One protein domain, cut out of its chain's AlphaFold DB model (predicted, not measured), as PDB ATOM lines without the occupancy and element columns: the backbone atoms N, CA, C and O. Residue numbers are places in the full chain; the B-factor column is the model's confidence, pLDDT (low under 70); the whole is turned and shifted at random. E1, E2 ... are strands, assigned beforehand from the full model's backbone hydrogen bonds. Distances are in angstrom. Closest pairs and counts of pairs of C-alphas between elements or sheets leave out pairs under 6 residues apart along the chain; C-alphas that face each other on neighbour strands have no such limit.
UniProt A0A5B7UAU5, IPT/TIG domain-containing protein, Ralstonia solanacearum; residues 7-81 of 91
ATOM      1  N   THR A   7      98.301 101.588  41.855       77.25
ATOM      2  CA  THR A   7      97.628 100.430  41.254       77.25
ATOM      3  C   THR A   7      98.580  99.762  40.256       77.25
ATOM      4  O   THR A   7      99.587 100.374  39.891       77.25
ATOM      5  N   PRO A   8      98.284  98.552  39.745       88.38
ATOM      6  CA  PRO A   8      99.101  97.933  38.697       88.38
ATOM      7  C   PRO A   8      99.243  98.784  37.423       88.38
ATOM      8  O   PRO A   8     100.203  98.616  36.682       88.38
ATOM      9  N   ALA A   9      98.308  99.708  37.176       80.19
ATOM     10  CA  ALA A   9      98.343 100.633  36.044       80.19
ATOM     11  C   ALA A   9      99.191 101.897  36.300       80.19
ATOM     12  O   ALA A   9      99.388 102.690  35.382       80.19
ATOM     13  N   GLY A  10      99.689 102.099  37.527       81.94
ATOM     14  CA  GLY A  10     100.542 103.227  37.900       81.94
ATOM     15  C   GLY A  10     100.085 103.978  39.153       81.94
ATOM     16  O   GLY A  10      99.163 103.571  39.869       81.94
ATOM     17  N   ASN A  11     100.772 105.088  39.422       84.56
ATOM     18  CA  ASN A  11     100.575 105.947  40.587       84.56
ATOM     19  C   ASN A  11      99.677 107.155  40.277       84.56
ATOM     20  O   ASN A  11      99.737 107.722  39.188       84.56
ATOM     21  N   SER A  12      98.889 107.600  41.259       78.00
ATOM     22  CA  SER A  12      98.125 108.850  41.175       78.00
ATOM     23  C   SER A  12      99.031 110.086  41.143       78.00
ATOM     24  O   SER A  12     100.114 110.094  41.730       78.00
ATOM     25  N   ALA A  13      98.569 111.156  40.491       71.00
ATOM     26  CA  ALA A  13      99.296 112.420  40.417       71.00
ATOM     27  C   ALA A  13      99.389 113.105  41.793       71.00
ATOM     28  O   ALA A  13      98.388 113.252  42.494       71.00
ATOM     29  N   SER A  14     100.588 113.571  42.152       63.75
ATOM     30  CA  SER A  14     100.804 114.389  43.346       63.75
ATOM     31  C   SER A  14     100.597 115.865  43.008       63.75
ATOM     32  O   SER A  14     101.354 116.431  42.224       63.75
ATOM     33  N   THR A  15      99.595 116.501  43.608       73.69
ATOM     34  CA  THR A  15      99.287 117.929  43.418       73.69
ATOM     35  C   THR A  15      99.272 118.655  44.763       73.69
ATOM     36  O   THR A  15      99.304 118.022  45.817       73.69
ATOM     37  N   LEU A  16      99.182 119.992  44.763       63.72
ATOM     38  CA  LEU A  16      98.967 120.755  46.004       63.72
ATOM     39  C   LEU A  16      97.685 120.319  46.744       63.72
ATOM     40  O   LEU A  16      97.625 120.435  47.962       63.72
ATOM     41  N   ALA A  17      96.698 119.759  46.035       65.62
ATOM     42  CA  ALA A  17      95.479 119.212  46.630       65.62
ATOM     43  C   ALA A  17      95.673 117.832  47.292       65.62
ATOM     44  O   ALA A  17      94.831 117.422  48.085       65.62
ATOM     45  N   THR A  18      96.766 117.112  47.005       67.69
ATOM     46  CA  THR A  18      97.095 115.818  47.643       67.69
ATOM     47  C   THR A  18      98.164 115.955  48.728       67.69
ATOM     48  O   THR A  18      98.785 114.972  49.146       67.69
ATOM     49  N   GLN A  19      98.403 117.183  49.194       70.19
ATOM     50  CA  GLN A  19      99.341 117.442  50.271       70.19
ATOM     51  C   GLN A  19      98.695 117.085  51.613       70.19
ATOM     52  O   GLN A  19      97.768 117.744  52.073       70.19
ATOM     53  N   PHE A  20      99.204 116.033  52.251       66.56
ATOM     54  CA  PHE A  20      98.843 115.689  53.622       66.56
ATOM     55  C   PHE A  20      99.843 116.332  54.574       66.56
ATOM     56  O   PHE A  20     101.065 116.191  54.398       66.56
ATOM     57  N   SER A  21      99.330 117.040  55.573       57.66
ATOM     58  CA  SER A  21     100.127 117.584  56.664       57.66
ATOM     59  C   SER A  21      99.812 116.804  57.929       57.66
ATOM     60  O   SER A  21      98.650 116.686  58.313       57.66
ATOM     61  N   TYR A  22     100.849 116.283  58.581       50.56
ATOM     62  CA  TYR A  22     100.712 115.872  59.969       50.56
ATOM     63  C   TYR A  22     100.567 117.148  60.790       50.56
ATOM     64  O   TYR A  22     101.498 117.952  60.857       50.56
ATOM     65  N   VAL A  23      99.401 117.351  61.400       56.34
ATOM     66  CA  VAL A  23      99.304 118.300  62.507       56.34
ATOM     67  C   VAL A  23     100.279 117.820  63.578       56.34
ATOM     68  O   VAL A  23     100.273 116.637  63.934       56.34
ATOM     69  N   ALA A  24     101.186 118.702  64.008       52.06
ATOM     70  CA  ALA A  24     102.063 118.411  65.132       52.06
ATOM     71  C   ALA A  24     101.173 117.909  66.270       52.06
ATOM     72  O   ALA A  24     100.174 118.559  66.585       52.06
ATOM     73  N   GLN A  25     101.489 116.718  66.791       51.00
ATOM     74  CA  GLN A  25     100.796 116.128  67.933       51.00
ATOM     75  C   GLN A  25     100.586 117.236  68.959       51.00
ATOM     76  O   GLN A  25     101.560 117.901  69.327       51.00
ATOM     77  N   ALA A  26      99.325 117.483  69.329       58.00
ATOM     78  CA  ALA A  26      98.997 118.421  70.391       58.00
ATOM     79  C   ALA A  26      99.956 118.134  71.551       58.00
ATOM     80  O   ALA A  26     100.160 116.967  71.898       58.00
ATOM     81  N   SER A  27     100.644 119.173  72.032       64.25
ATOM     82  CA  SER A  27     101.609 119.086  73.128       64.25
ATOM     83  C   SER A  27     101.109 118.103  74.184       64.25
ATOM     84  O   SER A  27      99.926 118.154  74.514       64.25
ATOM     85  N   MET A  28     101.978 117.208  74.684       77.44
ATOM     86  CA  MET A  28     101.577 116.196  75.672       77.44
ATOM     87  C   MET A  28     100.690 116.841  76.742       77.44
ATOM     88  O   MET A  28     101.126 117.839  77.325       77.44
ATOM     89  N   PRO A  29      99.484 116.307  76.999       85.19
ATOM     90  CA  PRO A  29      98.574 116.914  77.950       85.19
ATOM     91  C   PRO A  29      99.255 117.043  79.310       85.19
ATOM     92  O   PRO A  29      99.957 116.132  79.757       85.19
ATOM     93  N   GLN A  30      99.079 118.190  79.957       90.31
ATOM     94  CA  GLN A  30      99.626 118.466  81.283       90.31
ATOM     95  C   GLN A  30      98.483 118.802  82.224       90.31
ATOM     96  O   GLN A  30      97.669 119.662  81.909       90.31
ATOM     97  N   VAL A  31      98.442 118.160  83.389       90.88
ATOM     98  CA  VAL A  31      97.513 118.512  84.469       90.88
ATOM     99  C   VAL A  31      98.262 119.390  85.464       90.88
ATOM    100  O   VAL A  31      99.302 118.988  85.981       90.88
ATOM    101  N   THR A  32      97.752 120.592  85.723       92.94
ATOM    102  CA  THR A  32      98.362 121.563  86.645       92.94
ATOM    103  C   THR A  32      97.650 121.614  87.990       92.94
ATOM    104  O   THR A  32      98.296 121.852  89.010       92.94
ATOM    105  N   SER A  33      96.337 121.375  88.027       92.56
ATOM    106  CA  SER A  33      95.575 121.335  89.277       92.56
ATOM    107  C   SER A  33      94.333 120.450  89.187       92.56
ATOM    108  O   SER A  33      93.810 120.183  88.104       92.56
ATOM    109  N   ILE A  34      93.870 119.997  90.356       89.25
ATOM    110  CA  ILE A  34      92.681 119.162  90.537       89.25
ATOM    111  C   ILE A  34      91.880 119.705  91.726       89.25
ATOM    112  O   ILE A  34      92.459 119.988  92.778       89.25
ATOM    113  N   ALA A  35      90.562 119.852  91.571       86.69
ATOM    114  CA  ALA A  35      89.659 120.290  92.632       86.69
ATOM    115  C   ALA A  35      88.312 119.534  92.588       86.69
ATOM    116  O   ALA A  35      87.697 119.483  91.522       86.69
ATOM    117  N   PRO A  36      87.820 118.997  93.721       83.88
ATOM    118  CA  PRO A  36      88.517 118.883  95.005       83.88
ATOM    119  C   PRO A  36      89.727 117.934  94.913       83.88
ATOM    120  O   PRO A  36      89.755 117.017  94.100       83.88
ATOM    121  N   ALA A  37      90.749 118.160  95.749       76.56
ATOM    122  CA  ALA A  37      91.970 117.337  95.762       76.56
ATOM    123  C   ALA A  37      91.769 115.954  96.412       76.56
ATOM    124  O   ALA A  37      92.651 115.098  96.358       76.56
ATOM    125  N   THR A  38      90.616 115.743  97.043       67.75
ATOM    126  CA  THR A  38      90.217 114.485  97.671       67.75
ATOM    127  C   THR A  38      88.775 114.178  97.312       67.75
ATOM    128  O   THR A  38      87.945 115.086  97.277       67.75
ATOM    129  N   GLY A  39      88.483 112.899  97.130       69.25
ATOM    130  CA  GLY A  39      87.147 112.383  96.877       69.25
ATOM    131  C   GLY A  39      87.063 110.915  97.281       69.25
ATOM    132  O   GLY A  39      88.068 110.302  97.656       69.25
ATOM    133  N   SER A  40      85.863 110.354  97.230       65.69
ATOM    134  CA  SER A  40      85.607 108.950  97.529       65.69
ATOM    135  C   SER A  40      86.359 108.035  96.562       65.69
ATOM    136  O   SER A  40      86.273 108.179  95.342       65.69
ATOM    137  N   THR A  41      87.040 107.018  97.096       62.50
ATOM    138  CA  THR A  41      87.677 105.962  96.289       62.50
ATOM    139  C   THR A  41      86.668 105.116  95.517       62.50
ATOM    140  O   THR A  41      87.053 104.419  94.587       62.50
ATOM    141  N   SER A  42      85.380 105.192  95.871       60.75
ATOM    142  CA  SER A  42      84.292 104.565  95.110       60.75
ATOM    143  C   SER A  42      83.868 105.390  93.882       60.75
ATOM    144  O   SER A  42      82.977 104.978  93.136       60.75
ATOM    145  N   GLY A  43      84.483 106.557  93.661       60.75
ATOM    146  CA  GLY A  43      84.011 107.555  92.705       60.75
ATOM    147  C   GLY A  43      82.768 108.292  93.203       60.75
ATOM    148  O   GLY A  43      82.361 108.150  94.356       60.75
ATOM    149  N   GLY A  44      82.149 109.071  92.318       63.81
ATOM    150  CA  GLY A  44      80.910 109.800  92.601       63.81
ATOM    151  C   GLY A  44      81.084 111.284  92.912       63.81
ATOM    152  O   GLY A  44      80.086 111.994  92.937       63.81
ATOM    153  N   ASP A  45      82.310 111.776  93.085       73.19
ATOM    154  CA  ASP A  45      82.559 113.206  93.273       73.19
ATOM    155  C   ASP A  45      82.821 113.889  91.933       73.19
ATOM    156  O   ASP A  45      83.549 113.373  91.083       73.19
ATOM    157  N   ALA A  46      82.232 115.071  91.750       82.56
ATOM    158  CA  ALA A  46      82.558 115.902  90.607       82.56
ATOM    159  C   ALA A  46      83.972 116.470  90.781       82.56
ATOM    160  O   ALA A  46      84.246 117.144  91.776       82.56
ATOM    161  N   VAL A  47      84.857 116.217  89.818       87.38
ATOM    162  CA  VAL A  47      86.243 116.702  89.849       87.38
ATOM    163  C   VAL A  47      86.496 117.585  88.641       87.38
ATOM    164  O   VAL A  47      86.156 117.237  87.516       87.38
ATOM    165  N   THR A  48      87.114 118.736  88.879       91.12
ATOM    166  CA  THR A  48      87.616 119.633  87.839       91.12
ATOM    167  C   THR A  48      89.130 119.511  87.769       91.12
ATOM    168  O   THR A  48      89.822 119.701  88.771       91.12
ATOM    169  N   MET A  49      89.648 119.218  86.583       92.56
ATOM    170  CA  MET A  49      91.073 119.224  86.273       92.56
ATOM    171  C   MET A  49      91.392 120.419  85.385       92.56
ATOM    172  O   MET A  49      90.717 120.650  84.382       92.56
ATOM    173  N   THR A  50      92.435 121.162  85.743       94.88
ATOM    174  CA  THR A  50      92.963 122.269  84.935       94.88
ATOM    175  C   THR A  50      94.316 121.882  84.358       94.88
ATOM    176  O   THR A  50      95.088 121.169  85.005       94.88
ATOM    177  N   GLY A  51      94.610 122.338  83.144       92.69
ATOM    178  CA  GLY A  51      95.818 121.949  82.435       92.69
ATOM    179  C   GLY A  51      95.950 122.547  81.040       92.69
ATOM    180  O   GLY A  51      95.526 123.676  80.802       92.69
ATOM    181  N   SER A  52      96.562 121.794  80.131       90.94
ATOM    182  CA  SER A  52      96.697 122.135  78.712       90.94
ATOM    183  C   SER A  52      96.760 120.883  77.841       90.94
ATOM    184  O   SER A  52      97.147 119.814  78.320       90.94
ATOM    185  N   GLY A  53      96.413 121.019  76.555       88.69
ATOM    186  CA  GLY A  53      96.485 119.924  75.587       88.69
ATOM    187  C   GLY A  53      95.400 118.862  75.772       88.69
ATOM    188  O   GLY A  53      95.601 117.710  75.398       88.69
ATOM    189  N   PHE A  54      94.262 119.215  76.379       90.25
ATOM    190  CA  PHE A  54      93.156 118.283  76.614       90.25
ATOM    191  C   PHE A  54      92.287 118.036  75.379       90.25
ATOM    192  O   PHE A  54      91.461 117.119  75.383       90.25
ATOM    193  N   THR A  55      92.473 118.802  74.300       87.56
ATOM    194  CA  THR A  55      91.766 118.556  73.039       87.56
ATOM    195  C   THR A  55      92.053 117.142  72.527       87.56
ATOM    196  O   THR A  55      93.191 116.794  72.219       87.56
ATOM    197  N   GLY A  56      91.006 116.322  72.406       84.62
ATOM    198  CA  GLY A  56      91.125 114.928  71.969       84.62
ATOM    199  C   GLY A  56      91.496 113.936  73.076       84.62
ATOM    200  O   GLY A  56      91.827 112.793  72.763       84.62
ATOM    201  N   ALA A  57      91.433 114.336  74.353       88.69
ATOM    202  CA  ALA A  57      91.580 113.408  75.470       88.69
ATOM    203  C   ALA A  57      90.580 112.244  75.347       88.69
ATOM    204  O   ALA A  57      89.377 112.454  75.191       88.69
ATOM    205  N   ALA A  58      91.093 111.014  75.418       89.44
ATOM    206  CA  ALA A  58      90.308 109.790  75.229       89.44
ATOM    207  C   ALA A  58      90.040 109.026  76.537       89.44
ATOM    208  O   ALA A  58      89.145 108.188  76.585       89.44
ATOM    209  N   ALA A  59      90.811 109.302  77.590       88.06
ATOM    210  CA  ALA A  59      90.656 108.671  78.892       88.06
ATOM    211  C   ALA A  59      91.151 109.593  80.011       88.06
ATOM    212  O   ALA A  59      92.117 110.338  79.838       88.06
ATOM    213  N   VAL A  60      90.515 109.477  81.174       86.06
ATOM    214  CA  VAL A  60      90.936 110.079  82.442       86.06
ATOM    215  C   VAL A  60      91.089 108.951  83.454       86.06
ATOM    216  O   VAL A  60      90.212 108.094  83.552       86.06
ATOM    217  N   LYS A  61      92.190 108.947  84.214       85.81
ATOM    218  CA  LYS A  61      92.475 107.920  85.223       85.81
ATOM    219  C   LYS A  61      92.795 108.543  86.574       85.81
ATOM    220  O   LYS A  61      93.617 109.452  86.660       85.81
ATOM    221  N   PHE A  62      92.211 107.988  87.630       79.31
ATOM    222  CA  PHE A  62      92.541 108.289  89.020       79.31
ATOM    223  C   PHE A  62      93.343 107.117  89.594       79.31
ATOM    224  O   PHE A  62      92.793 106.102  90.023       79.31
ATOM    225  N   GLY A  63      94.673 107.223  89.538       78.94
ATOM    226  CA  GLY A  63      95.559 106.103  89.856       78.94
ATOM    227  C   GLY A  63      95.347 104.939  88.882       78.94
ATOM    228  O   GLY A  63      95.607 105.073  87.687       78.94
ATOM    229  N   ALA A  64      94.870 103.799  89.387       78.94
ATOM    230  CA  ALA A  64      94.565 102.618  88.576       78.94
ATOM    231  C   ALA A  64      93.135 102.605  87.999       78.94
ATOM    232  O   ALA A  64      92.849 101.783  87.132       78.94
ATOM    233  N   LEU A  65      92.250 103.492  88.465       77.25
ATOM    234  CA  LEU A  65      90.830 103.483  88.111       77.25
ATOM    235  C   LEU A  65      90.549 104.397  86.918       77.25
ATOM    236  O   LEU A  65      90.915 105.572  86.932       77.25
ATOM    237  N   ASP A  66      89.867 103.869  85.906       82.81
ATOM    238  CA  ASP A  66      89.361 104.661  84.787       82.81
ATOM    239  C   ASP A  66      88.098 105.434  85.204       82.81
ATOM    240  O   ASP A  66      87.189 104.887  85.842       82.81
ATOM    241  N   ALA A  67      88.037 106.715  84.830       81.75
ATOM    242  CA  ALA A  67      86.816 107.502  84.936       81.75
ATOM    243  C   ALA A  67      85.760 106.924  83.987       81.75
ATOM    244  O   ALA A  67      86.017 106.747  82.798       81.75
ATOM    245  N   SER A  68      84.567 106.636  84.508       79.38
ATOM    246  CA  SER A  68      83.468 106.085  83.705       79.38
ATOM    247  C   SER A  68      82.956 107.075  82.661       79.38
ATOM    248  O   SER A  68      82.596 106.678  81.555       79.38
ATOM    249  N   THR A  69      82.942 108.363  83.007       83.19
ATOM    250  CA  THR A  69      82.627 109.470  82.101       83.19
ATOM    251  C   THR A  69      83.471 110.689  82.456       83.19
ATOM    252  O   THR A  69      83.851 110.887  83.613       83.19
ATOM    253  N   PHE A  70      83.773 111.504  81.453       88.75
ATOM    254  CA  PHE A  70      84.382 112.817  81.618       88.75
ATOM    255  C   PHE A  70      83.990 113.709  80.440       88.75
ATOM    256  O   PHE A  70      83.643 113.225  79.362       88.75
ATOM    257  N   ASN A  71      84.079 115.012  80.658       91.12
ATOM    258  CA  ASN A  71      83.829 116.050  79.681       91.12
ATOM    259  C   ASN A  71      85.109 116.855  79.482       91.12
ATOM    260  O   ASN A  71      85.706 117.335  80.442       91.12
ATOM    261  N   VAL A  72      85.531 117.004  78.228       93.06
ATOM    262  CA  VAL A  72      86.528 118.012  77.854       93.06
ATOM    263  C   VAL A  72      85.771 119.316  77.639       93.06
ATOM    264  O   VAL A  72      85.120 119.483  76.609       93.06
ATOM    265  N   ASP A  73      85.813 120.207  78.625       92.75
ATOM    266  CA  ASP A  73      85.100 121.486  78.572       92.75
ATOM    267  C   ASP A  73      85.835 122.471  77.658       92.75
ATOM    268  O   ASP A  73      85.234 123.146  76.823       92.75
ATOM    269  N   THR A  74      87.163 122.519  77.789       92.88
ATOM    270  CA  THR A  74      88.072 123.306  76.948       92.88
ATOM    271  C   THR A  74      89.411 122.577  76.797       92.88
ATOM    272  O   THR A  74      89.665 121.579  77.469       92.88
ATOM    273  N   ASP A  75      90.330 123.103  75.976       90.19
ATOM    274  CA  ASP A  75      91.705 122.570  75.900       90.19
ATOM    275  C   ASP A  75      92.453 122.602  77.250       90.19
ATOM    276  O   ASP A  75      93.453 121.906  77.431       90.19
ATOM    277  N   THR A  76      91.969 123.398  78.207       94.12
ATOM    278  CA  THR A  76      92.596 123.612  79.513       94.12
ATOM    279  C   THR A  76      91.755 123.131  80.691       94.12
ATOM    280  O   THR A  76      92.195 123.265  81.834       94.12
ATOM    281  N   GLN A  77      90.568 122.565  80.450       94.31
ATOM    282  CA  GLN A  77      89.666 122.113  81.505       94.31
ATOM    283  C   GLN A  77      88.954 120.808  81.144       94.31
ATOM    284  O   GLN A  77      88.352 120.683  80.078       94.31
ATOM    285  N   ILE A  78      89.002 119.853  82.072       93.50
ATOM    286  CA  ILE A  78      88.203 118.628  82.048       93.50
ATOM    287  C   ILE A  78      87.381 118.561  83.331       93.50
ATOM    288  O   ILE A  78      87.916 118.773  84.421       93.50
ATOM    289  N   THR A  79      86.117 118.175  83.214       90.69
ATOM    290  CA  THR A  79      85.270 117.817  84.350       90.69
ATOM    291  C   THR A  79      84.916 116.338  84.314       90.69
ATOM    292  O   THR A  79      84.600 115.769  83.273       90.69
ATOM    293  N   THR A  80      84.963 115.678  85.465       86.69
ATOM    294  CA  THR A  80      84.381 114.346  85.637       86.69
ATOM    295  C   THR A  80      83.091 114.509  86.428       86.69
ATOM    296  O   THR A  80      83.155 115.007  87.555       86.69
ATOM    297  N   PRO A  81      81.921 114.139  85.883       77.06
ATOM    298  CA  PRO A  81      80.678 114.157  86.639       77.06
ATOM    299  C   PRO A  81      80.746 113.229  87.854       77.06
ATOM    300  O   PRO A  81      81.554 112.302  87.910       77.06
TER     301      PRO A  81
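What this domain is: This is residues 7 to 81 of the 91 residues of the protein "IPT/TIG domain-containing protein" of Ralstonia solanacearum (UniProt A0A5B7UAU5). With little regular structure, this is a small twisted sheet of four strands with long looping links, in a body spanning 34 by 18 by 18 A, from which a thin tail, residues 7 to 24, sticks out and draws the whole out into a rod. The 75 printed residues hold strands E1 to E4 and no named helix; the sheet, E1 E2 E4 E3, is antiparallel, and the class is all strand, with 20 residues in named elements. The whole is extended, with a radius of gyration of the C-alphas of 19.6 A and spans of 63 by 23 by 17 A.

Where its parts are: E1, residues 30 to 35, spans 15.2 A from C-alpha 30 at (99.626, 118.466, 81.283). E2 is residues 47 to 52, 16.2 A; E3, 71 to 74, 8.8 A; E4, 77 to 80, 10.3 A, ending at (84.381, 114.346, 85.637).

How they stand to each other: Hairpin E1 and E2 has N 32 and O 50 at 2.8 A, within hydrogen-bond range, as are N 49 and O 78 of E2 and E4, 2.8 A, and N 71 and O 79 of hairpin E3 and E4, 2.8 A. E1 and E3, the edge strands, are apart.

The domain as a whole: The C-alphas of Ala 9 and Thr 38, the farthest apart, are 63.7 A apart. The printed part has no cut. Links E1 to E2 and E2 to E3 are long. pLDDT is under 70 at residues 14, 16 to 18, 20 to 27 and 38 to 44.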